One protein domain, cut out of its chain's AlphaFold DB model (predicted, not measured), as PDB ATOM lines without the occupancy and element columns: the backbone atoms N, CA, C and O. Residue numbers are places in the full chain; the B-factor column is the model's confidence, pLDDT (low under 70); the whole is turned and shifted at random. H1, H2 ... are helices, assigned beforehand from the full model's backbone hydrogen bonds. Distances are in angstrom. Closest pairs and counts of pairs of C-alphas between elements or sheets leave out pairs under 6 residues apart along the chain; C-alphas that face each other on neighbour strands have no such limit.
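Overview. This is residues 2 to 71 and 108 to 136 of the 147 residues of an uncharacterized protein of Oceanospirillaceae bacterium (UniProt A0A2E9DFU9). Helix H4 lies in the middle, with H3 folded back along its first part and H5 crossing it on the other side; short H1 packs on H3, and short H2 packs on H1, outermost. The printed part has 99 residues with five named helices, H1 to H5 in chain order, and no named strand: all helix. It is compact, radius of gyration of the C-alphas 14.5 A, spanning 45 by 29 by 22 A.

Arrangement. H4, residues 48 to 71, touches H5, residues 108 to 131, opposite ways at a shallow tilt of 35.0 degrees, only just short of steep; the closest C-alphas, of Ile 57 and Met 121, are 7.0 A apart. H4, with residues 48 to 58 alone, touches H3, residues 23 to 39, in a helical hairpin tilted 11 degrees, closest C-alphas Ala 34 and Ile 51, 6.0 A. H3, with residues 29 to 34 alone, touches H1, residues 2 to 6, closest C-alphas Leu 3 and Ile 30, 5.9 A. H1 touches H2, residues 11 to 18, closest C-alphas Ser 4 and Ala 14, 5.4 A. Every O i to N i+4 pair is within hydrogen-bond range in H1 and H5, against 3 of 4 in H2, 11 of 13 in H3 and 17 of 20 in H4.

Along the chain. H4 and H5 each measure 35.2 A from first to last C-alpha, H3 25.0 A. H1 begins at C-alpha 2 (123.491, 119.517, 110.157); H5 ends at C-alpha 131 (132.902, 122.874, 113.587).

Size, cuts and confidence. Residues 72 to 107 are not printed; C-alphas 71 and 108 are 14.0 A apart across the cut. No printed residue is under pLDDT 70.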
ATOM      1  N   LEU A   2     122.433 119.893 111.131       90.69
ATOM      2  CA  LEU A   2     123.491 119.517 110.157       90.69
ATOM      3  C   LEU A   2     123.216 119.974 108.711       90.69
ATOM      4  O   LEU A   2     124.068 120.596 108.086       90.69
ATOM      5  N   LEU A   3     122.016 119.706 108.185       91.50
ATOM      6  CA  LEU A   3     121.689 120.082 106.807       91.50
ATOM      7  C   LEU A   3     121.691 121.605 106.599       91.50
ATOM      8  O   LEU A   3     122.110 122.071 105.547       91.50
ATOM      9  N   SER A   4     121.281 122.383 107.604       91.31
ATOM     10  CA  SER A   4     121.307 123.848 107.522       91.31
ATOM     11  C   SER A   4     122.738 124.387 107.456       91.31
ATOM     12  O   SER A   4     123.001 125.300 106.681       91.31
ATOM     13  N   ARG A   5     123.675 123.764 108.187       91.31
ATOM     14  CA  ARG A   5     125.114 124.072 108.108       91.31
ATOM     15  C   ARG A   5     125.682 123.738 106.733       91.31
ATOM     16  O   ARG A   5     126.316 124.581 106.110       91.31
ATOM     17  N   LEU A   6     125.400 122.536 106.224       91.88
ATOM     18  CA  LEU A   6     125.870 122.110 104.902       91.88
ATOM     19  C   LEU A   6     125.314 122.986 103.774       91.88
ATOM     20  O   LEU A   6     126.016 123.251 102.809       91.88
ATOM     21  N   LEU A   7     124.074 123.450 103.879       90.62
ATOM     22  CA  LEU A   7     123.473 124.316 102.865       90.62
ATOM     23  C   LEU A   7     123.764 125.801 103.090       90.62
ATOM     24  O   LEU A   7     123.270 126.618 102.316       90.62
ATOM     25  N   VAL A   8     124.526 126.149 104.136       88.62
ATOM     26  CA  VAL A   8     124.805 127.532 104.543       88.62
ATOM     27  C   VAL A   8     123.504 128.327 104.527       88.62
ATOM     28  O   VAL A   8     123.314 129.225 103.720       88.62
ATOM     29  N   THR A   9     122.535 127.884 105.324       89.06
ATOM     30  CA  THR A   9     121.169 128.419 105.393       89.06
ATOM     31  C   THR A   9     120.812 128.628 106.866       89.06
ATOM     32  O   THR A   9     121.166 127.766 107.678       89.06
ATOM     33  N   PRO A  10     120.106 129.714 107.247       89.06
ATOM     34  CA  PRO A  10     119.683 129.895 108.626       89.06
ATOM     35  C   PRO A  10     118.810 128.738 109.079       89.06
ATOM     36  O   PRO A  10     118.029 128.169 108.306       89.06
ATOM     37  N   GLU A  11     118.931 128.401 110.356       87.31
ATOM     38  CA  GLU A  11     118.290 127.209 110.888       87.31
ATOM     39  C   GLU A  11     116.763 127.247 110.752       87.31
ATOM     40  O   GLU A  11     116.175 126.231 110.382       87.31
ATOM     41  N   PHE A  12     116.129 128.399 110.986       86.62
ATOM     42  CA  PHE A  12     114.679 128.541 110.863       86.62
ATOM     43  C   PHE A  12     114.178 128.172 109.459       86.62
ATOM     44  O   PHE A  12     113.293 127.328 109.320       86.62
ATOM     45  N   LEU A  13     114.800 128.723 108.408       86.25
ATOM     46  CA  LEU A  13     114.433 128.425 107.020       86.25
ATOM     47  C   LEU A  13     114.662 126.954 106.681       86.25
ATOM     48  O   LEU A  13     113.805 126.315 106.076       86.25
ATOM     49  N   ALA A  14     115.799 126.401 107.097       89.12
ATOM     50  CA  ALA A  14     116.102 125.000 106.848       89.12
ATOM     51  C   ALA A  14     115.102 124.060 107.545       89.12
ATOM     52  O   ALA A  14     114.664 123.087 106.930       89.12
ATOM     53  N   ARG A  15     114.698 124.361 108.789       88.44
ATOM     54  CA  ARG A  15     113.727 123.556 109.550       88.44
ATOM     55  C   ARG A  15     112.386 123.438 108.837       88.44
ATOM     56  O   ARG A  15     111.885 122.323 108.711       88.44
ATOM     57  N   THR A  16     111.887 124.527 108.254       87.75
ATOM     58  CA  THR A  16     110.638 124.540 107.473       87.75
ATOM     59  C   THR A  16     110.619 123.479 106.366       87.75
ATOM     60  O   THR A  16     109.582 122.876 106.100       87.75
ATOM     61  N   TYR A  17     111.770 123.189 105.749       85.00
ATOM     62  CA  TYR A  17     111.877 122.148 104.725       85.00
ATOM     63  C   TYR A  17     112.228 120.771 105.298       85.00
ATOM     64  O   TYR A  17     111.779 119.754 104.768       85.00
ATOM     65  N   THR A  18     113.024 120.697 106.370       90.00
ATOM     66  CA  THR A  18     113.513 119.413 106.898       90.00
ATOM     67  C   THR A  18     112.568 118.715 107.863       90.00
ATOM     68  O   THR A  18     112.653 117.490 108.015       90.00
ATOM     69  N   ASP A  19     111.678 119.447 108.530       89.25
ATOM     70  CA  ASP A  19     110.835 118.890 109.593       89.25
ATOM     71  C   ASP A  19     109.857 117.845 109.054       89.25
ATOM     72  O   ASP A  19     109.649 116.811 109.687       89.25
ATOM     73  N   HIS A  20     109.387 118.028 107.822       88.50
ATOM     74  CA  HIS A  20     108.504 117.087 107.135       88.50
ATOM     75  C   HIS A  20     109.242 115.924 106.447       88.50
ATOM     76  O   HIS A  20     108.606 115.005 105.929       88.50
ATOM     77  N   MET A  21     110.579 115.930 106.424       92.19
ATOM     78  CA  MET A  21     111.355 114.869 105.779       92.19
ATOM     79  C   MET A  21     111.427 113.612 106.647       92.19
ATOM     80  O   MET A  21     111.767 113.666 107.831       92.19
ATOM     81  N   SER A  22     111.226 112.451 106.019       90.94
ATOM     82  CA  SER A  22     111.544 111.167 106.644       90.94
ATOM     83  C   SER A  22     113.044 111.062 106.945       90.94
ATOM     84  O   SER A  22     113.875 111.691 106.287       90.94
ATOM     85  N   GLY A  23     113.422 110.206 107.899       87.94
ATOM     86  CA  GLY A  23     114.840 109.980 108.210       87.94
ATOM     87  C   GLY A  23     115.659 109.523 106.995       87.94
ATOM     88  O   GLY A  23     116.804 109.930 106.851       87.94
ATOM     89  N   ALA A  24     115.067 108.735 106.088       89.88
ATOM     90  CA  ALA A  24     115.713 108.356 104.830       89.88
ATOM     91  C   ALA A  24     115.949 109.558 103.923       89.88
ATOM     92  O   ALA A  24     117.063 109.747 103.437       89.88
ATOM     93  N   LYS A  25     114.935 110.414 103.773       92.88
ATOM     94  CA  LYS A  25     115.063 111.593 102.925       92.88
ATOM     95  C   LYS A  25     116.074 112.597 103.479       92.88
ATOM     96  O   LYS A  25     116.806 113.202 102.709       92.88
ATOM     97  N   ARG A  26     116.187 112.708 104.808       92.38
ATOM     98  CA  ARG A  26     117.236 113.512 105.457       92.38
ATOM     99  C   ARG A  26     118.644 112.990 105.153       92.38
ATOM    100  O   ARG A  26     119.519 113.800 104.872       92.38
ATOM    101  N   GLN A  27     118.870 111.673 105.169       92.75
ATOM    102  CA  GLN A  27     120.179 111.099 104.816       92.75
ATOM    103  C   GLN A  27     120.546 111.341 103.346       92.75
ATOM    104  O   GLN A  27     121.705 111.638 103.052       92.75
ATOM    105  N   GLU A  28     119.575 111.228 102.434       93.88
ATOM    106  CA  GLU A  28     119.762 111.577 101.017       93.88
ATOM    107  C   GLU A  28     120.131 113.051 100.861       93.88
ATOM    108  O   GLU A  28     121.140 113.362 100.238       93.88
ATOM    109  N   ALA A  29     119.381 113.949 101.505       94.38
ATOM    110  CA  ALA A  29     119.647 115.382 101.455       94.38
ATOM    111  C   ALA A  29     121.028 115.742 102.028       94.38
ATOM    112  O   ALA A  29     121.709 116.596 101.471       94.38
ATOM    113  N   ILE A  30     121.481 115.077 103.102       93.94
ATOM    114  CA  ILE A  30     122.846 115.249 103.632       93.94
ATOM    115  C   ILE A  30     123.886 114.847 102.583       93.94
ATOM    116  O   ILE A  30     124.859 115.569 102.387       93.94
ATOM    117  N   LYS A  31     123.679 113.718 101.896       94.25
ATOM    118  CA  LYS A  31     124.589 113.251 100.844       94.25
ATOM    119  C   LYS A  31     124.633 114.225  99.666       94.25
ATOM    120  O   LYS A  31     125.714 114.565  99.204       94.25
ATOM    121  N   GLU A  32     123.478 114.693  99.206       93.31
ATOM    122  CA  GLU A  32     123.385 115.689  98.133       93.31
ATOM    123  C   GLU A  32     124.054 117.011  98.534       93.31
ATOM    124  O   GLU A  32     124.866 117.544  97.783       93.31
ATOM    125  N   ALA A  33     123.784 117.509  99.745       92.75
ATOM    126  CA  ALA A  33     124.395 118.731 100.257       92.75
ATOM    127  C   ALA A  33     125.921 118.607 100.392       92.75
ATOM    128  O   ALA A  33     126.638 119.554 100.087       92.75
ATOM    129  N   ALA A  34     126.426 117.440 100.797       93.06
ATOM    130  CA  ALA A  34     127.857 117.157 100.850       93.06
ATOM    131  C   ALA A  34     128.519 117.200  99.459       93.06
ATOM    132  O   ALA A  34     129.583 117.798  99.309       93.06
ATOM    133  N   GLU A  35     127.876 116.643  98.427       90.88
ATOM    134  CA  GLU A  35     128.387 116.699  97.048       90.88
ATOM    135  C   GLU A  35     128.446 118.136  96.504       90.88
ATOM    136  O   GLU A  35     129.354 118.469  95.742       90.88
ATOM    137  N   ILE A  36     127.536 119.027  96.919       90.75
ATOM    138  CA  ILE A  36     127.571 120.440  96.504       90.75
ATOM    139  C   ILE A  36     128.897 121.101  96.904       90.75
ATOM    140  O   ILE A  36     129.453 121.845  96.100       90.75
ATOM    141  N   HIS A  37     129.455 120.798  98.081       88.88
ATOM    142  CA  HIS A  37     130.743 121.367  98.516       88.88
ATOM    143  C   HIS A  37     131.904 120.966  97.611       88.88
ATOM    144  O   HIS A  37     132.813 121.768  97.391       88.88
ATOM    145  N   ARG A  38     131.846 119.763  97.033       85.00
ATOM    146  CA  ARG A  38     132.822 119.298  96.046       85.00
ATOM    147  C   ARG A  38     132.700 120.070  94.731       85.00
ATOM    148  O   ARG A  38     133.707 120.546  94.215       85.00
ATOM    149  N   TYR A  39     131.489 120.193  94.183       84.38
ATOM    150  CA  TYR A  39     131.286 120.752  92.837       84.38
ATOM    151  C   TYR A  39     131.221 122.280  92.786       84.38
ATOM    152  O   TYR A  39     131.652 122.873  91.801       84.38
ATOM    153  N   ARG A  40     130.644 122.920  93.807       79.06
ATOM    154  CA  ARG A  40     130.321 124.352  93.793       79.06
ATOM    155  C   ARG A  40     131.467 125.203  94.321       79.06
ATOM    156  O   ARG A  40     131.870 126.160  93.669       79.06
ATOM    157  N   ASP A  41     131.988 124.826  95.483       75.31
ATOM    158  CA  ASP A  41     132.911 125.673  96.239       75.31
ATOM    159  C   ASP A  41     134.319 125.070  96.343       75.31
ATOM    160  O   ASP A  41     135.212 125.713  96.890       75.31
ATOM    161  N   GLY A  42     134.544 123.860  95.813       84.25
ATOM    162  CA  GLY A  42     135.838 123.173  95.866       84.25
ATOM    163  C   GLY A  42     136.347 122.990  97.297       84.25
ATOM    164  O   GLY A  42     137.525 123.222  97.556       84.25
ATOM    165  N   TYR A  43     135.444 122.654  98.225       87.94
ATOM    166  CA  TYR A  43     135.704 122.489  99.662       87.94
ATOM    167  C   TYR A  43     136.170 123.749 100.413       87.94
ATOM    168  O   TYR A  43     136.737 123.659 101.500       87.94
ATOM    169  N   LYS A  44     135.928 124.950  99.870       86.81
ATOM    170  CA  LYS A  44     136.321 126.208 100.534       86.81
ATOM    171  C   LYS A  44     135.554 126.500 101.825       86.81
ATOM    172  O   LYS A  44     136.103 127.144 102.711       86.81
ATOM    173  N   LEU A  45     134.286 126.092 101.905       86.19
ATOM    174  CA  LEU A  45     133.417 126.370 103.056       86.19
ATOM    175  C   LEU A  45     133.446 125.247 104.093       86.19
ATOM    176  O   LEU A  45     133.386 125.507 105.291       86.19
ATOM    177  N   VAL A  46     133.541 124.005 103.627       90.38
ATOM    178  CA  VAL A  46     133.653 122.807 104.456       90.38
ATOM    179  C   VAL A  46     134.754 121.945 103.863       90.38
ATOM    180  O   VAL A  46     134.720 121.647 102.668       90.38
ATOM    181  N   SER A  47     135.723 121.557 104.692       92.00
ATOM    182  CA  SER A  47     136.882 120.786 104.234       92.00
ATOM    183  C   SER A  47     136.488 119.396 103.732       92.00
ATOM    184  O   SER A  47     135.506 118.802 104.184       92.00
ATOM    185  N   GLU A  48     137.289 118.844 102.821       93.06
ATOM    186  CA  GLU A  48     137.074 117.496 102.285       93.06
ATOM    187  C   GLU A  48     137.067 116.426 103.391       93.06
ATOM    188  O   GLU A  48     136.230 115.523 103.368       93.06
ATOM    189  N   ASP A  49     137.922 116.565 104.408       92.62
ATOM    190  CA  ASP A  49     137.966 115.648 105.550       92.62
ATOM    191  C   ASP A  49     136.671 115.683 106.371       92.62
ATOM    192  O   ASP A  49     136.124 114.628 106.705       92.62
ATOM    193  N   GLN A  50     136.129 116.875 106.643       92.50
ATOM    194  CA  GLN A  50     134.836 117.013 107.321       92.50
ATOM    195  C   GLN A  50     133.706 116.400 106.486       92.50
ATOM    196  O   GLN A  50     132.870 115.674 107.025       92.50
ATOM    197  N   ILE A  51     133.691 116.635 105.169       93.62
ATOM    198  CA  ILE A  51     132.698 116.040 104.265       93.62
ATOM    199  C   ILE A  51     132.784 114.511 104.286       93.62
ATOM    200  O   ILE A  51     131.760 113.835 104.411       93.62
ATOM    201  N   LYS A  52     133.993 113.953 104.222       93.56
ATOM    202  CA  LYS A  52     134.211 112.507 104.267       93.56
ATOM    203  C   LYS A  52     133.725 111.903 105.585       93.56
ATOM    204  O   LYS A  52     133.037 110.885 105.555       93.56
ATOM    205  N   GLN A  53     134.026 112.539 106.718       93.62
ATOM    206  CA  GLN A  53     133.541 112.102 108.031       93.62
ATOM    207  C   GLN A  53     132.008 112.137 108.114       93.62
ATOM    208  O   GLN A  53     131.393 111.176 108.574       93.62
ATOM    209  N   ILE A  54     131.376 113.200 107.610       93.62
ATOM    210  CA  ILE A  54     129.911 113.315 107.562       93.62
ATOM    211  C   ILE A  54     129.298 112.185 106.729       93.62
ATOM    212  O   ILE A  54     128.317 111.574 107.154       93.62
ATOM    213  N   LEU A  55     129.859 111.895 105.551       93.44
ATOM    214  CA  LEU A  55     129.359 110.840 104.669       93.44
ATOM    215  C   LEU A  55     129.527 109.443 105.273       93.44
ATOM    216  O   LEU A  55     128.610 108.629 105.154       93.44
ATOM    217  N   ASP A  56     130.652 109.183 105.938       93.06
ATOM    218  CA  ASP A  56     130.906 107.915 106.620       93.06
ATOM    219  C   ASP A  56     129.871 107.667 107.728       93.06
ATOM    220  O   ASP A  56     129.152 106.665 107.704       93.06
ATOM    221  N   ILE A  57     129.674 108.644 108.621       91.81
ATOM    222  CA  ILE A  57     128.677 108.552 109.697       91.81
ATOM    223  C   ILE A  57     127.259 108.423 109.128       91.81
ATOM    224  O   ILE A  57     126.463 107.603 109.594       91.81
ATOM    225  N   ASN A  58     126.931 109.193 108.083       92.12
ATOM    226  CA  ASN A  58     125.636 109.102 107.409       92.12
ATOM    227  C   ASN A  58     125.383 107.692 106.846       92.12
ATOM    228  O   ASN A  58     124.250 107.206 106.897       92.12
ATOM    229  N   GLY A  59     126.431 107.016 106.365       90.62
ATOM    230  CA  GLY A  59     126.393 105.611 105.967       90.62
ATOM    231  C   GLY A  59     126.075 104.682 107.139       90.62
ATOM    232  O   GLY A  59     125.114 103.909 107.057       90.62
ATOM    233  N   GLN A  60     126.807 104.817 108.248       89.75
ATOM    234  CA  GLN A  60     126.653 103.980 109.448       89.75
ATOM    235  C   GLN A  60     125.254 104.091 110.093       89.75
ATOM    236  O   GLN A  60     124.706 103.099 110.583       89.75
ATOM    237  N   ILE A  61     124.600 105.259 110.007       89.69
ATOM    238  CA  ILE A  61     123.218 105.461 110.494       89.69
ATOM    239  C   ILE A  61     122.215 104.501 109.823       89.69
ATOM    240  O   ILE A  61     121.180 104.165 110.409       89.69
ATOM    241  N   THR A  62     122.498 104.026 108.607       87.12
ATOM    242  CA  THR A  62     121.611 103.100 107.883       87.12
ATOM    243  C   THR A  62     121.390 101.800 108.655       87.12
ATOM    244  O   THR A  62     120.252 101.324 108.744       87.12
ATOM    245  N   GLU A  63     122.449 101.252 109.251       84.00
ATOM    246  CA  GLU A  63     122.377 100.026 110.049       84.00
ATOM    247  C   GLU A  63     121.593 100.260 111.340       84.00
ATOM    248  O   GLU A  63     120.644  99.524 111.623       84.00
ATOM    249  N   LEU A  64     121.888 101.350 112.057       87.00
ATOM    250  CA  LEU A  64     121.155 101.726 113.268       87.00
ATOM    251  C   LEU A  64     119.663 101.927 112.999       87.00
ATOM    252  O   LEU A  64     118.819 101.474 113.774       87.00
ATOM    253  N   ARG A  65     119.305 102.558 111.875       88.31
ATOM    254  CA  ARG A  65     117.903 102.721 111.475       88.31
ATOM    255  C   ARG A  65     117.241 101.376 111.200       88.31
ATOM    256  O   ARG A  65     116.098 101.182 111.605       88.31
ATOM    257  N   SER A  66     117.928 100.470 110.507       86.88
ATOM    258  CA  SER A  66     117.422  99.120 110.237       86.88
ATOM    259  C   SER A  66     117.132  98.372 111.541       86.88
ATOM    260  O   SER A  66     116.029  97.853 111.722       86.88
ATOM    261  N   THR A  67     118.072  98.404 112.488       88.81
ATOM    262  CA  THR A  67     117.913  97.808 113.821       88.81
ATOM    263  C   THR A  67     116.763  98.455 114.593       88.81
ATOM    264  O   THR A  67     115.859  97.754 115.045       88.81
ATOM    265  N   ARG A  68     116.702  99.792 114.661       89.69
ATOM    266  CA  ARG A  68     115.600 100.529 115.306       89.69
ATOM    267  C   ARG A  68     114.236 100.199 114.697       89.69
ATOM    268  O   ARG A  68     113.257 100.072 115.423       89.69
ATOM    269  N   ASN A  69     114.156 100.049 113.375       89.12
ATOM    270  CA  ASN A  69     112.914  99.671 112.699       89.12
ATOM    271  C   ASN A  69     112.463  98.259 113.086       89.12
ATOM    272  O   ASN A  69     111.270  98.044 113.279       89.12
ATOM    273  N   LYS A  70     113.391  97.306 113.246       89.94
ATOM    274  CA  LYS A  70     113.048  95.983 113.784       89.94
ATOM    275  C   LYS A  70     112.499  96.111 115.202       89.94
ATOM    276  O   LYS A  70     111.437  95.570 115.476       89.94
ATOM    277  N   PHE A  71     113.152  96.892 116.066       89.81
ATOM    278  CA  PHE A  71     112.664  97.126 117.430       89.81
ATOM    279  C   PHE A  71     111.248  97.699 117.477       89.81
ATOM    280  O   PHE A  71     110.448  97.255 118.291       89.81
ATOM    281  N   VAL A 108     122.475  90.204 124.443       92.88
ATOM    282  CA  VAL A 108     122.637  91.373 125.334       92.88
ATOM    283  C   VAL A 108     123.888  92.190 124.981       92.88
ATOM    284  O   VAL A 108     123.851  93.419 125.031       92.88
ATOM    285  N   ALA A 109     124.974  91.527 124.570       94.44
ATOM    286  CA  ALA A 109     126.200  92.190 124.133       94.44
ATOM    287  C   ALA A 109     125.990  93.018 122.852       94.44
ATOM    288  O   ALA A 109     126.409  94.171 122.800       94.44
ATOM    289  N   GLU A 110     125.290  92.475 121.852       93.56
ATOM    290  CA  GLU A 110     124.946  93.217 120.631       93.56
ATOM    291  C   GLU A 110     124.030  94.409 120.929       93.56
ATOM    292  O   GLU A 110     124.200  95.479 120.351       93.56
ATOM    293  N   LEU A 111     123.081  94.267 121.861       91.12
ATOM    294  CA  LEU A 111     122.224  95.381 122.282       91.12
ATOM    295  C   LEU A 111     123.021  96.502 122.950       91.12
ATOM    296  O   LEU A 111     122.781  97.678 122.666       91.12
ATOM    297  N   ALA A 112     123.966  96.144 123.820       92.19
ATOM    298  CA  ALA A 112     124.857  97.102 124.460       92.19
ATOM    299  C   ALA A 112     125.737  97.824 123.426       92.19
ATOM    300  O   ALA A 112     125.866  99.047 123.483       92.19
ATOM    301  N   ASP A 113     126.268  97.092 122.445       92.56
ATOM    302  CA  ASP A 113     127.046  97.654 121.338       92.56
ATOM    303  C   ASP A 113     126.209  98.609 120.472       92.56
ATOM    304  O   ASP A 113     126.633  99.735 120.213       92.56
ATOM    305  N   PHE A 114     124.978  98.239 120.093       90.19
ATOM    306  CA  PHE A 114     124.084  99.142 119.353       90.19
ATOM    307  C   PHE A 114     123.782 100.421 120.127       90.19
ATOM    308  O   PHE A 114     123.756 101.505 119.539       90.19
ATOM    309  N   HIS A 115     123.551 100.303 121.434       89.81
ATOM    310  CA  HIS A 115     123.318 101.450 122.298       89.81
ATOM    311  C   HIS A 115     124.542 102.371 122.319       89.81
ATOM    312  O   HIS A 115     124.419 103.551 121.998       89.81
ATOM    313  N   GLN A 116     125.729 101.834 122.607       92.69
ATOM    314  CA  GLN A 116     126.970 102.611 122.640       92.69
ATOM    315  C   GLN A 116     127.268 103.278 121.294       92.69
ATOM    316  O   GLN A 116     127.548 104.475 121.256       92.69
ATOM    317  N   LYS A 117     127.128 102.545 120.182       91.19
ATOM    318  CA  LYS A 117     127.312 103.085 118.826       91.19
ATOM    319  C   LYS A 117     126.360 104.237 118.530       91.19
ATOM    320  O   LYS A 117     126.785 105.236 117.958       91.19
ATOM    321  N   ALA A 118     125.091 104.126 118.921       89.31
ATOM    322  CA  ALA A 118     124.116 105.185 118.688       89.31
ATOM    323  C   ALA A 118     124.490 106.488 119.412       89.31
ATOM    324  O   ALA A 118     124.439 107.551 118.796       89.31
ATOM    325  N   TYR A 119     124.908 106.412 120.681       90.75
ATOM    326  CA  TYR A 119     125.339 107.592 121.440       90.75
ATOM    327  C   TYR A 119     126.650 108.173 120.908       90.75
ATOM    328  O   TYR A 119     126.717 109.371 120.649       90.75
ATOM    329  N   ALA A 120     127.644 107.325 120.630       91.56
ATOM    330  CA  ALA A 120     128.914 107.771 120.065       91.56
ATOM    331  C   ALA A 120     128.721 108.523 118.735       91.56
ATOM    332  O   ALA A 120     129.363 109.544 118.500       91.56
ATOM    333  N   MET A 121     127.796 108.076 117.874       90.12
ATOM    334  CA  MET A 121     127.478 108.800 116.637       90.12
ATOM    335  C   MET A 121     126.858 110.175 116.895       90.12
ATOM    336  O   MET A 121     127.159 111.117 116.164       90.12
ATOM    337  N   VAL A 122     125.998 110.311 117.910       90.31
ATOM    338  CA  VAL A 122     125.419 111.610 118.286       90.31
ATOM    339  C   VAL A 122     126.509 112.566 118.760       90.31
ATOM    340  O   VAL A 122     126.516 113.721 118.333       90.31
ATOM    341  N   ASP A 123     127.448 112.087 119.573       91.81
ATOM    342  CA  ASP A 123     128.559 112.899 120.073       91.81
ATOM    343  C   ASP A 123     129.447 113.384 118.922       91.81
ATOM    344  O   ASP A 123     129.689 114.585 118.781       91.81
ATOM    345  N   VAL A 124     129.855 112.474 118.029       91.56
ATOM    346  CA  VAL A 124     130.681 112.822 116.863       91.56
ATOM    347  C   VAL A 124     129.954 113.805 115.939       91.56
ATOM    348  O   VAL A 124     130.544 114.795 115.506       91.56
ATOM    349  N   LEU A 125     128.662 113.588 115.660       90.44
ATOM    350  CA  LEU A 125     127.871 114.512 114.839       90.44
ATOM    351  C   LEU A 125     127.722 115.884 115.495       90.44
ATOM    352  O   LEU A 125     127.749 116.891 114.793       90.44
ATOM    353  N   SER A 126     127.572 115.940 116.816       91.69
ATOM    354  CA  SER A 126     127.433 117.202 117.545       91.69
ATOM    355  C   SER A 126     128.710 118.035 117.447       91.69
ATOM    356  O   SER A 126     128.641 119.219 117.117       91.69
ATOM    357  N   VAL A 127     129.873 117.400 117.629       92.62
ATOM    358  CA  VAL A 127     131.186 118.042 117.449       92.62
ATOM    359  C   VAL A 127     131.374 118.510 116.004       92.62
ATOM    360  O   VAL A 127     131.770 119.651 115.768       92.62
ATOM    361  N   LEU A 128     131.029 117.670 115.022       91.75
ATOM    362  CA  LEU A 128     131.105 118.042 113.608       91.75
ATOM    363  C   LEU A 128     130.244 119.265 113.296       91.75
ATOM    364  O   LEU A 128     130.747 120.216 112.709       91.75
ATOM    365  N   ILE A 129     128.980 119.276 113.725       91.69
ATOM    366  CA  ILE A 129     128.051 120.394 113.500       91.69
ATOM    367  C   ILE A 129     128.605 121.703 114.068       91.69
ATOM    368  O   ILE A 129     128.497 122.730 113.404       91.69
ATOM    369  N   GLN A 130     129.206 121.666 115.260       91.38
ATOM    370  CA  GLN A 130     129.812 122.845 115.890       91.38
ATOM    371  C   GLN A 130     131.031 123.369 115.122       91.38
ATOM    372  O   GLN A 130     131.300 124.565 115.148       91.38
ATOM    373  N   SER A 131     131.752 122.493 114.418       91.44
ATOM    374  CA  SER A 131     132.902 122.874 113.587       91.44
ATOM    375  C   SER A 131     132.522 123.432 112.208       91.44
ATOM    376  O   SER A 131     133.388 123.944 111.498       91.44
ATOM    377  N   LEU A 132     131.253 123.307 111.798       91.75
ATOM    378  CA  LEU A 132     130.779 123.776 110.497       91.75
ATOM    379  C   LEU A 132     130.344 125.246 110.557       91.75
ATOM    380  O   LEU A 132     129.758 125.676 111.558       91.75
ATOM    381  N   PRO A 133     130.532 126.004 109.461       88.75
ATOM    382  CA  PRO A 133     130.112 127.398 109.403       88.75
ATOM    383  C   PRO A 133     128.605 127.549 109.662       88.75
ATOM    384  O   PRO A 133     127.776 126.787 109.154       88.75
ATOM    385  N   GLU A 134     128.254 128.548 110.470       88.62
ATOM    386  CA  GLU A 134     126.875 128.989 110.684       88.62
ATOM    387  C   GLU A 134     126.501 130.085 109.695       88.62
ATOM    388  O   GLU A 134     127.336 130.926 109.367       88.62
ATOM    389  N   MET A 135     125.232 130.138 109.287       86.00
ATOM    390  CA  MET A 135     124.668 131.365 108.734       86.00
ATOM    391  C   MET A 135     123.605 131.907 109.680       86.00
ATOM    392  O   MET A 135     122.529 131.322 109.810       86.00
ATOM    393  N   GLU A 136     123.919 133.025 110.327       81.81
ATOM    394  CA  GLU A 136     122.981 133.763 111.168       81.81
ATOM    395  C   GLU A 136     121.920 134.470 110.316       81.81
ATOM    396  O   GLU A 136     122.179 134.914 109.193       81.81
TER     397      GLU A 136